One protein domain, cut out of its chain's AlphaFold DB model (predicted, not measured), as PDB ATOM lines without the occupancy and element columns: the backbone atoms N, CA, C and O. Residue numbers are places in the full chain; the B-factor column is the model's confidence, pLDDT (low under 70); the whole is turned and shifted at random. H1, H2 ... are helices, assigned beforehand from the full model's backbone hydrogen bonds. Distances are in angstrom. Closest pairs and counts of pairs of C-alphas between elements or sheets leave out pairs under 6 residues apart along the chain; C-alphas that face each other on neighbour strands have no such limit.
ATOM      1  N   GLU A 396      23.678 -24.649 -22.588       89.69
ATOM      2  CA  GLU A 396      23.023 -25.960 -22.739       89.69
ATOM      3  C   GLU A 396      22.018 -26.255 -21.608       89.69
ATOM      4  O   GLU A 396      20.903 -26.715 -21.855       89.69
ATOM      5  N   LYS A 397      22.366 -25.891 -20.367       90.69
ATOM      6  CA  LYS A 397      21.503 -26.073 -19.193       90.69
ATOM      7  C   LYS A 397      20.248 -25.198 -19.231       90.69
ATOM      8  O   LYS A 397      19.243 -25.592 -18.643       90.69
ATOM      9  N   TYR A 398      20.261 -24.050 -19.912       93.50
ATOM     10  CA  TYR A 398      19.037 -23.302 -20.206       93.50
ATOM     11  C   TYR A 398      18.108 -24.124 -21.112       93.50
ATOM     12  O   TYR A 398      16.939 -24.293 -20.771       93.50
ATOM     13  N   TYR A 399      18.610 -24.702 -22.211       91.88
ATOM     14  CA  TYR A 399      17.771 -25.470 -23.145       91.88
ATOM     15  C   TYR A 399      17.282 -26.802 -22.560       91.88
ATOM     16  O   TYR A 399      16.198 -27.264 -22.920       91.88
ATOM     17  N   PHE A 400      18.031 -27.390 -21.620       92.06
ATOM     18  CA  PHE A 400      17.583 -28.556 -20.847       92.06
ATOM     19  C   PHE A 400      16.364 -28.208 -19.979       92.06
ATOM     20  O   PHE A 400      15.413 -28.985 -19.921       92.06
ATOM     21  N   ILE A 401      16.359 -27.023 -19.353       91.94
ATOM     22  CA  ILE A 401      15.198 -26.523 -18.604       91.94
ATOM     23  C   ILE A 401      14.046 -26.187 -19.566       91.94
ATOM     24  O   ILE A 401      12.928 -26.641 -19.331       91.94
ATOM     25  N   LEU A 402      14.322 -25.458 -20.658       92.25
ATOM     26  CA  LEU A 402      13.325 -25.009 -21.643       92.25
ATOM     27  C   LEU A 402      12.476 -26.174 -22.170       92.25
ATOM     28  O   LEU A 402      11.251 -26.124 -22.164       92.25
ATOM     29  N   ASN A 403      13.150 -27.241 -22.598       91.75
ATOM     30  CA  ASN A 403      12.528 -28.409 -23.215       91.75
ATOM     31  C   ASN A 403      12.189 -29.519 -22.194       91.75
ATOM     32  O   ASN A 403      11.809 -30.619 -22.588       91.75
ATOM     33  N   SER A 404      12.305 -29.244 -20.884       89.62
ATOM     34  CA  SER A 404      11.984 -30.177 -19.785       89.62
ATOM     35  C   SER A 404      12.674 -31.549 -19.901       89.62
ATOM     36  O   SER A 404      12.041 -32.609 -19.800       89.62
ATOM     37  N   LEU A 405      13.989 -31.524 -20.135       89.88
ATOM     38  CA  LEU A 405      14.824 -32.722 -20.222       89.88
ATOM     39  C   LEU A 405      15.064 -33.353 -18.838       89.88
ATOM     40  O   LEU A 405      15.115 -32.638 -17.836       89.88
ATOM     41  N   PRO A 406      15.234 -34.686 -18.770       86.31
ATOM     42  CA  PRO A 406      15.605 -35.363 -17.534       86.31
ATOM     43  C   PRO A 406      17.054 -35.052 -17.131       86.31
ATOM     44  O   PRO A 406      17.928 -34.859 -17.982       86.31
ATOM     45  N   ASP A 407      17.317 -35.064 -15.822       78.19
ATOM     46  CA  ASP A 407      18.676 -34.985 -15.288       78.19
ATOM     47  C   ASP A 407      19.551 -36.100 -15.879       78.19
ATOM     48  O   ASP A 407      19.150 -37.261 -15.941       78.19
ATOM     49  N   GLY A 408      20.759 -35.744 -16.323       81.31
ATOM     50  CA  GLY A 408      21.693 -36.686 -16.940       81.31
ATOM     51  C   GLY A 408      21.487 -36.944 -18.438       81.31
ATOM     52  O   GLY A 408      22.183 -37.805 -18.976       81.31
ATOM     53  N   PHE A 409      20.596 -36.228 -19.135       89.50
ATOM     54  CA  PHE A 409      20.534 -36.279 -20.602       89.50
ATOM     55  C   PHE A 409      21.877 -35.861 -21.232       89.50
ATOM     56  O   PHE A 409      22.379 -34.767 -20.986       89.50
ATOM     57  N   ASP A 410      22.432 -36.729 -22.076       89.81
ATOM     58  CA  ASP A 410      23.572 -36.452 -22.954       89.81
ATOM     59  C   ASP A 410      23.120 -36.264 -24.414       89.81
ATOM     60  O   ASP A 410      22.590 -37.190 -25.041       89.81
ATOM     61  N   CYS A 411      23.397 -35.075 -24.961       90.88
ATOM     62  CA  CYS A 411      23.170 -34.712 -26.359       90.88
ATOM     63  C   CYS A 411      23.981 -35.563 -27.348       90.88
ATOM     64  O   CYS A 411      23.493 -35.840 -28.442       90.88
ATOM     65  N   ILE A 412      25.203 -35.981 -26.996       91.25
ATOM     66  CA  ILE A 412      26.104 -36.711 -27.902       91.25
ATOM     67  C   ILE A 412      25.552 -38.114 -28.165       91.25
ATOM     68  O   ILE A 412      25.445 -38.540 -29.314       91.25
ATOM     69  N   SER A 413      25.154 -38.822 -27.110       91.38
ATOM     70  CA  SER A 413      24.555 -40.156 -27.217       91.38
ATOM     71  C   SER A 413      23.167 -40.118 -27.852       91.38
ATOM     72  O   SER A 413      22.838 -41.006 -28.633       91.38
ATOM     73  N   TYR A 414      22.389 -39.053 -27.624       93.94
ATOM     74  CA  TYR A 414      21.085 -38.887 -28.273       93.94
ATOM     75  C   TYR A 414      21.240 -38.659 -29.784       93.94
ATOM     76  O   TYR A 414      20.566 -39.298 -30.589       93.94
ATOM     77  N   LYS A 415      22.204 -37.819 -30.180       93.81
ATOM     78  CA  LYS A 415      22.563 -37.584 -31.585       93.81
ATOM     79  C   LYS A 415      23.061 -38.852 -32.286       93.81
ATOM     80  O   LYS A 415      22.745 -39.061 -33.448       93.81
ATOM     81  N   LYS A 416      23.807 -39.714 -31.585       92.19
ATOM     82  CA  LYS A 416      24.227 -41.034 -32.096       92.19
ATOM     83  C   LYS A 416      23.064 -42.024 -32.218       92.19
ATOM     84  O   LYS A 416      23.076 -42.838 -33.135       92.19
ATOM     85  N   ARG A 417      22.094 -41.976 -31.297       91.50
ATOM     86  CA  ARG A 417      20.929 -42.875 -31.264       91.50
ATOM     87  C   ARG A 417      19.966 -42.642 -32.432       91.50
ATOM     88  O   ARG A 417      19.410 -43.618 -32.932       91.50
ATOM     89  N   TYR A 418      19.792 -41.379 -32.818       92.44
ATOM     90  CA  TYR A 418      18.854 -40.897 -33.839       92.44
ATOM     91  C   TYR A 418      19.595 -40.082 -34.914       92.44
ATOM     92  O   TYR A 418      19.278 -38.923 -35.189       92.44
ATOM     93  N   ILE A 419      20.664 -40.664 -35.462       92.19
ATOM     94  CA  ILE A 419      21.612 -39.981 -36.357       92.19
ATOM     95  C   ILE A 419      20.960 -39.516 -37.671       92.19
ATOM     96  O   ILE A 419      21.354 -38.507 -38.243       92.19
ATOM     97  N   GLU A 420      19.903 -40.196 -38.105       91.50
ATOM     98  CA  GLU A 420      19.062 -39.852 -39.250       91.50
ATOM     99  C   GLU A 420      18.302 -38.519 -39.096       91.50
ATOM    100  O   GLU A 420      17.832 -37.966 -40.090       91.50
ATOM    101  N   ASN A 421      18.191 -37.984 -37.874       92.25
ATOM    102  CA  ASN A 421      17.522 -36.713 -37.593       92.25
ATOM    103  C   ASN A 421      18.484 -35.514 -37.470       92.25
ATOM    104  O   ASN A 421      18.005 -34.381 -37.362       92.25
ATOM    105  N   PHE A 422      19.808 -35.729 -37.475       93.44
ATOM    106  CA  PHE A 422      20.792 -34.696 -37.129       93.44
ATOM    107  C   PHE A 422      22.019 -34.655 -38.052       93.44
ATOM    108  O   PHE A 422      22.699 -35.651 -38.276       93.44
ATOM    109  N   GLU A 423      22.378 -33.455 -38.501       89.75
ATOM    110  CA  GLU A 423      23.639 -33.169 -39.191       89.75
ATOM    111  C   GLU A 423      24.800 -33.067 -38.190       89.75
ATOM    112  O   GLU A 423      24.603 -32.714 -37.027       89.75
ATOM    113  N   GLU A 424      26.045 -33.304 -38.617       83.88
ATOM    114  CA  GLU A 424      27.229 -33.209 -37.739       83.88
ATOM    115  C   GLU A 424      27.371 -31.820 -37.078       83.88
ATOM    116  O   GLU A 424      27.711 -31.728 -35.897       83.88
ATOM    117  N   SER A 425      26.964 -30.769 -37.793       88.50
ATOM    118  CA  SER A 425      26.855 -29.365 -37.365       88.50
ATOM    119  C   SER A 425      25.851 -29.100 -36.229       88.50
ATOM    120  O   SER A 425      25.975 -28.092 -35.532       88.50
ATOM    121  N   ASP A 426      24.855 -29.969 -36.022       89.69
ATOM    122  CA  ASP A 426      23.752 -29.703 -35.091       89.69
ATOM    123  C   ASP A 426      24.192 -29.710 -33.618       89.69
ATOM    124  O   ASP A 426      24.608 -30.741 -33.079       89.69
ATOM    125  N   GLY A 427      24.048 -28.561 -32.954       88.50
ATOM    126  CA  GLY A 427      24.310 -28.391 -31.524       88.50
ATOM    127  C   GLY A 427      23.117 -28.722 -30.617       88.50
ATOM    128  O   GLY A 427      21.991 -28.949 -31.072       88.50
ATOM    129  N   TYR A 428      23.359 -28.674 -29.302       89.44
ATOM    130  CA  TYR A 428      22.388 -28.992 -28.243       89.44
ATOM    131  C   TYR A 428      21.031 -28.284 -28.405       89.44
ATOM    132  O   TYR A 428      19.995 -28.866 -28.104       89.44
ATOM    133  N   GLN A 429      20.999 -27.060 -28.938       90.81
ATOM    134  CA  GLN A 429      19.771 -26.283 -29.150       90.81
ATOM    135  C   GLN A 429      18.733 -27.046 -29.996       90.81
ATOM    136  O   GLN A 429      17.578 -27.176 -29.596       90.81
ATOM    137  N   LYS A 430      19.157 -27.619 -31.133       91.00
ATOM    138  CA  LYS A 430      18.285 -28.380 -32.044       91.00
ATOM    139  C   LYS A 430      17.968 -29.772 -31.492       91.00
ATOM    140  O   LYS A 430      16.833 -30.223 -31.594       91.00
ATOM    141  N   ILE A 431      18.953 -30.424 -30.867       93.31
ATOM    142  CA  ILE A 431      18.823 -31.773 -30.284       93.31
ATOM    143  C   ILE A 431      17.790 -31.781 -29.147       93.31
ATOM    144  O   ILE A 431      16.866 -32.594 -29.137       93.31
ATOM    145  N   THR A 432      17.912 -30.836 -28.212       92.50
ATOM    146  CA  THR A 432      17.020 -30.712 -27.047       92.50
ATOM    147  C   THR A 432      15.604 -30.291 -27.450       92.50
ATOM    148  O   THR A 432      14.639 -30.828 -26.906       92.50
ATOM    149  N   ALA A 433      15.460 -29.406 -28.445       91.94
ATOM    150  CA  ALA A 433      14.163 -29.037 -29.013       91.94
ATOM    151  C   ALA A 433      13.487 -30.211 -29.743       91.94
ATOM    152  O   ALA A 433      12.290 -30.433 -29.565       91.94
ATOM    153  N   PHE A 434      14.243 -31.003 -30.514       93.81
ATOM    154  CA  PHE A 434      13.718 -32.202 -31.174       93.81
ATOM    155  C   PHE A 434      13.217 -33.231 -30.153       93.81
ATOM    156  O   PHE A 434      12.094 -33.714 -30.297       93.81
ATOM    157  N   TYR A 435      13.990 -33.516 -29.097       93.56
ATOM    158  CA  TYR A 435      13.548 -34.389 -28.002       93.56
ATOM    159  C   TYR A 435      12.286 -33.851 -27.313       93.56
ATOM    160  O   TYR A 435      11.314 -34.587 -27.155       93.56
ATOM    161  N   GLY A 436      12.255 -32.560 -26.963       91.00
ATOM    162  CA  GLY A 436      11.094 -31.931 -26.323       91.00
ATOM    163  C   GLY A 436       9.805 -32.024 -27.150       91.00
ATOM    164  O   GLY A 436       8.721 -32.130 -26.581       91.00
ATOM    165  N   GLN A 437       9.917 -32.038 -28.482       92.38
ATOM    166  CA  GLN A 437       8.787 -32.170 -29.411       92.38
ATOM    167  C   GLN A 437       8.401 -33.625 -29.732       92.38
ATOM    168  O   GLN A 437       7.247 -33.875 -30.068       92.38
ATOM    169  N   ASN A 438       9.337 -34.580 -29.644       91.75
ATOM    170  CA  ASN A 438       9.162 -35.956 -30.138       91.75
ATOM    171  C   ASN A 438       9.312 -37.036 -29.051       91.75
ATOM    172  O   ASN A 438       9.435 -38.214 -29.376       91.75
ATOM    173  N   LYS A 439       9.280 -36.660 -27.769       87.81
ATOM    174  CA  LYS A 439       9.559 -37.512 -26.598       87.81
ATOM    175  C   LYS A 439       8.853 -38.878 -26.565       87.81
ATOM    176  O   LYS A 439       9.419 -39.828 -26.031       87.81
ATOM    177  N   ASP A 440       7.650 -38.978 -27.131       87.31
ATOM    178  CA  ASP A 440       6.852 -40.214 -27.159       87.31
ATOM    179  C   ASP A 440       7.240 -41.179 -28.300       87.31
ATOM    180  O   ASP A 440       6.910 -42.362 -28.245       87.31
ATOM    181  N   SER A 441       7.930 -40.692 -29.340       89.50
ATOM    182  CA  SER A 441       8.369 -41.478 -30.508       89.50
ATOM    183  C   SER A 441       9.888 -41.652 -30.585       89.50
ATOM    184  O   SER A 441      10.363 -42.687 -31.043       89.50
ATOM    185  N   HIS A 442      10.642 -40.668 -30.094       90.62
ATOM    186  CA  HIS A 442      12.101 -40.647 -29.990       90.62
ATOM    187  C   HIS A 442      12.448 -40.429 -28.507       90.62
ATOM    188  O   HIS A 442      12.836 -39.345 -28.067       90.62
ATOM    189  N   GLY A 443      12.153 -41.448 -27.698       88.81
ATOM    190  CA  GLY A 443      12.334 -41.412 -26.249       88.81
ATOM    191  C   GLY A 443      13.791 -41.601 -25.816       88.81
ATOM    192  O   GLY A 443      14.714 -41.622 -26.623       88.81
ATOM    193  N   LEU A 444      14.001 -41.782 -24.509       90.50
ATOM    194  CA  LEU A 444      15.248 -42.367 -24.009       90.50
ATOM    195  C   LEU A 444      15.030 -43.874 -23.883       90.50
ATOM    196  O   LEU A 444      14.495 -44.344 -22.879       90.50
ATOM    197  N   ASP A 445      15.352 -44.600 -24.951       86.94
ATOM    198  CA  ASP A 445      15.192 -46.050 -25.029       86.94
ATOM    199  C   ASP A 445      16.439 -46.814 -24.548       86.94
ATOM    200  O   ASP A 445      17.438 -46.233 -24.128       86.94
TER     201      ASP A 445
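Overview. This is residues 396 to 445 of the 753 residues of an uncharacterized protein of viral metagenome (UniProt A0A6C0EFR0). Three short helices make a small, rounded body: H3, the longest, has H1 packed beside it at a shallow angle and H2 packed on it more steeply, while H1 and H2 stay away from each other. Loops join the helices, and a seven-residue tail, residues 439 to 445, follows H3. The printed part has 50 residues, with three named helices in the order H1, H2, H3 and no named strand; its class is all helix. The whole is compact, with a radius of gyration of the C-alphas of 9.8 A and spans of 24 by 23 by 18 A.

Arrangement. Start with H1, residues 396 to 402, and look ahead to H3, residues 428 to 438. They touch, and their closest C-alphas, those of Glu 396 and Tyr 428, are 6.3 A apart. They run the same way at a shallow tilt of 27 degrees. Next find H2, residues 411 to 417, which is apart from H1. H2 touches H3, and their closest C-alphas, those of Cys 411 and Tyr 428, are 6.1 A apart. These two run the same way at a steep tilt of 55 degrees. In H1, H2 and H3 every O i to N i+4 pair is within hydrogen-bond range.

Along the chain. Find C-alpha 396 at (23.023, -25.960, -22.739); from there H1 runs 9.8 A to C-alpha 402. H2 begins at C-alpha 411, at (23.170, -34.712, -26.359), and also measures 9.8 A. H3 runs 15.1 A from C-alpha 428 to C-alpha 438 at (9.162, -35.956, -30.138).

Size, cuts and confidence. The two C-alphas farthest apart, those of Tyr 398 and Glu 420, are 25.2 A apart. The links H1 to H2 and H2 to H3 are short, with 8 and 10 residues. The printed part has no cut. In this predicted model the mean pLDDT of the printed part is 90.4, and no printed residue is under 70.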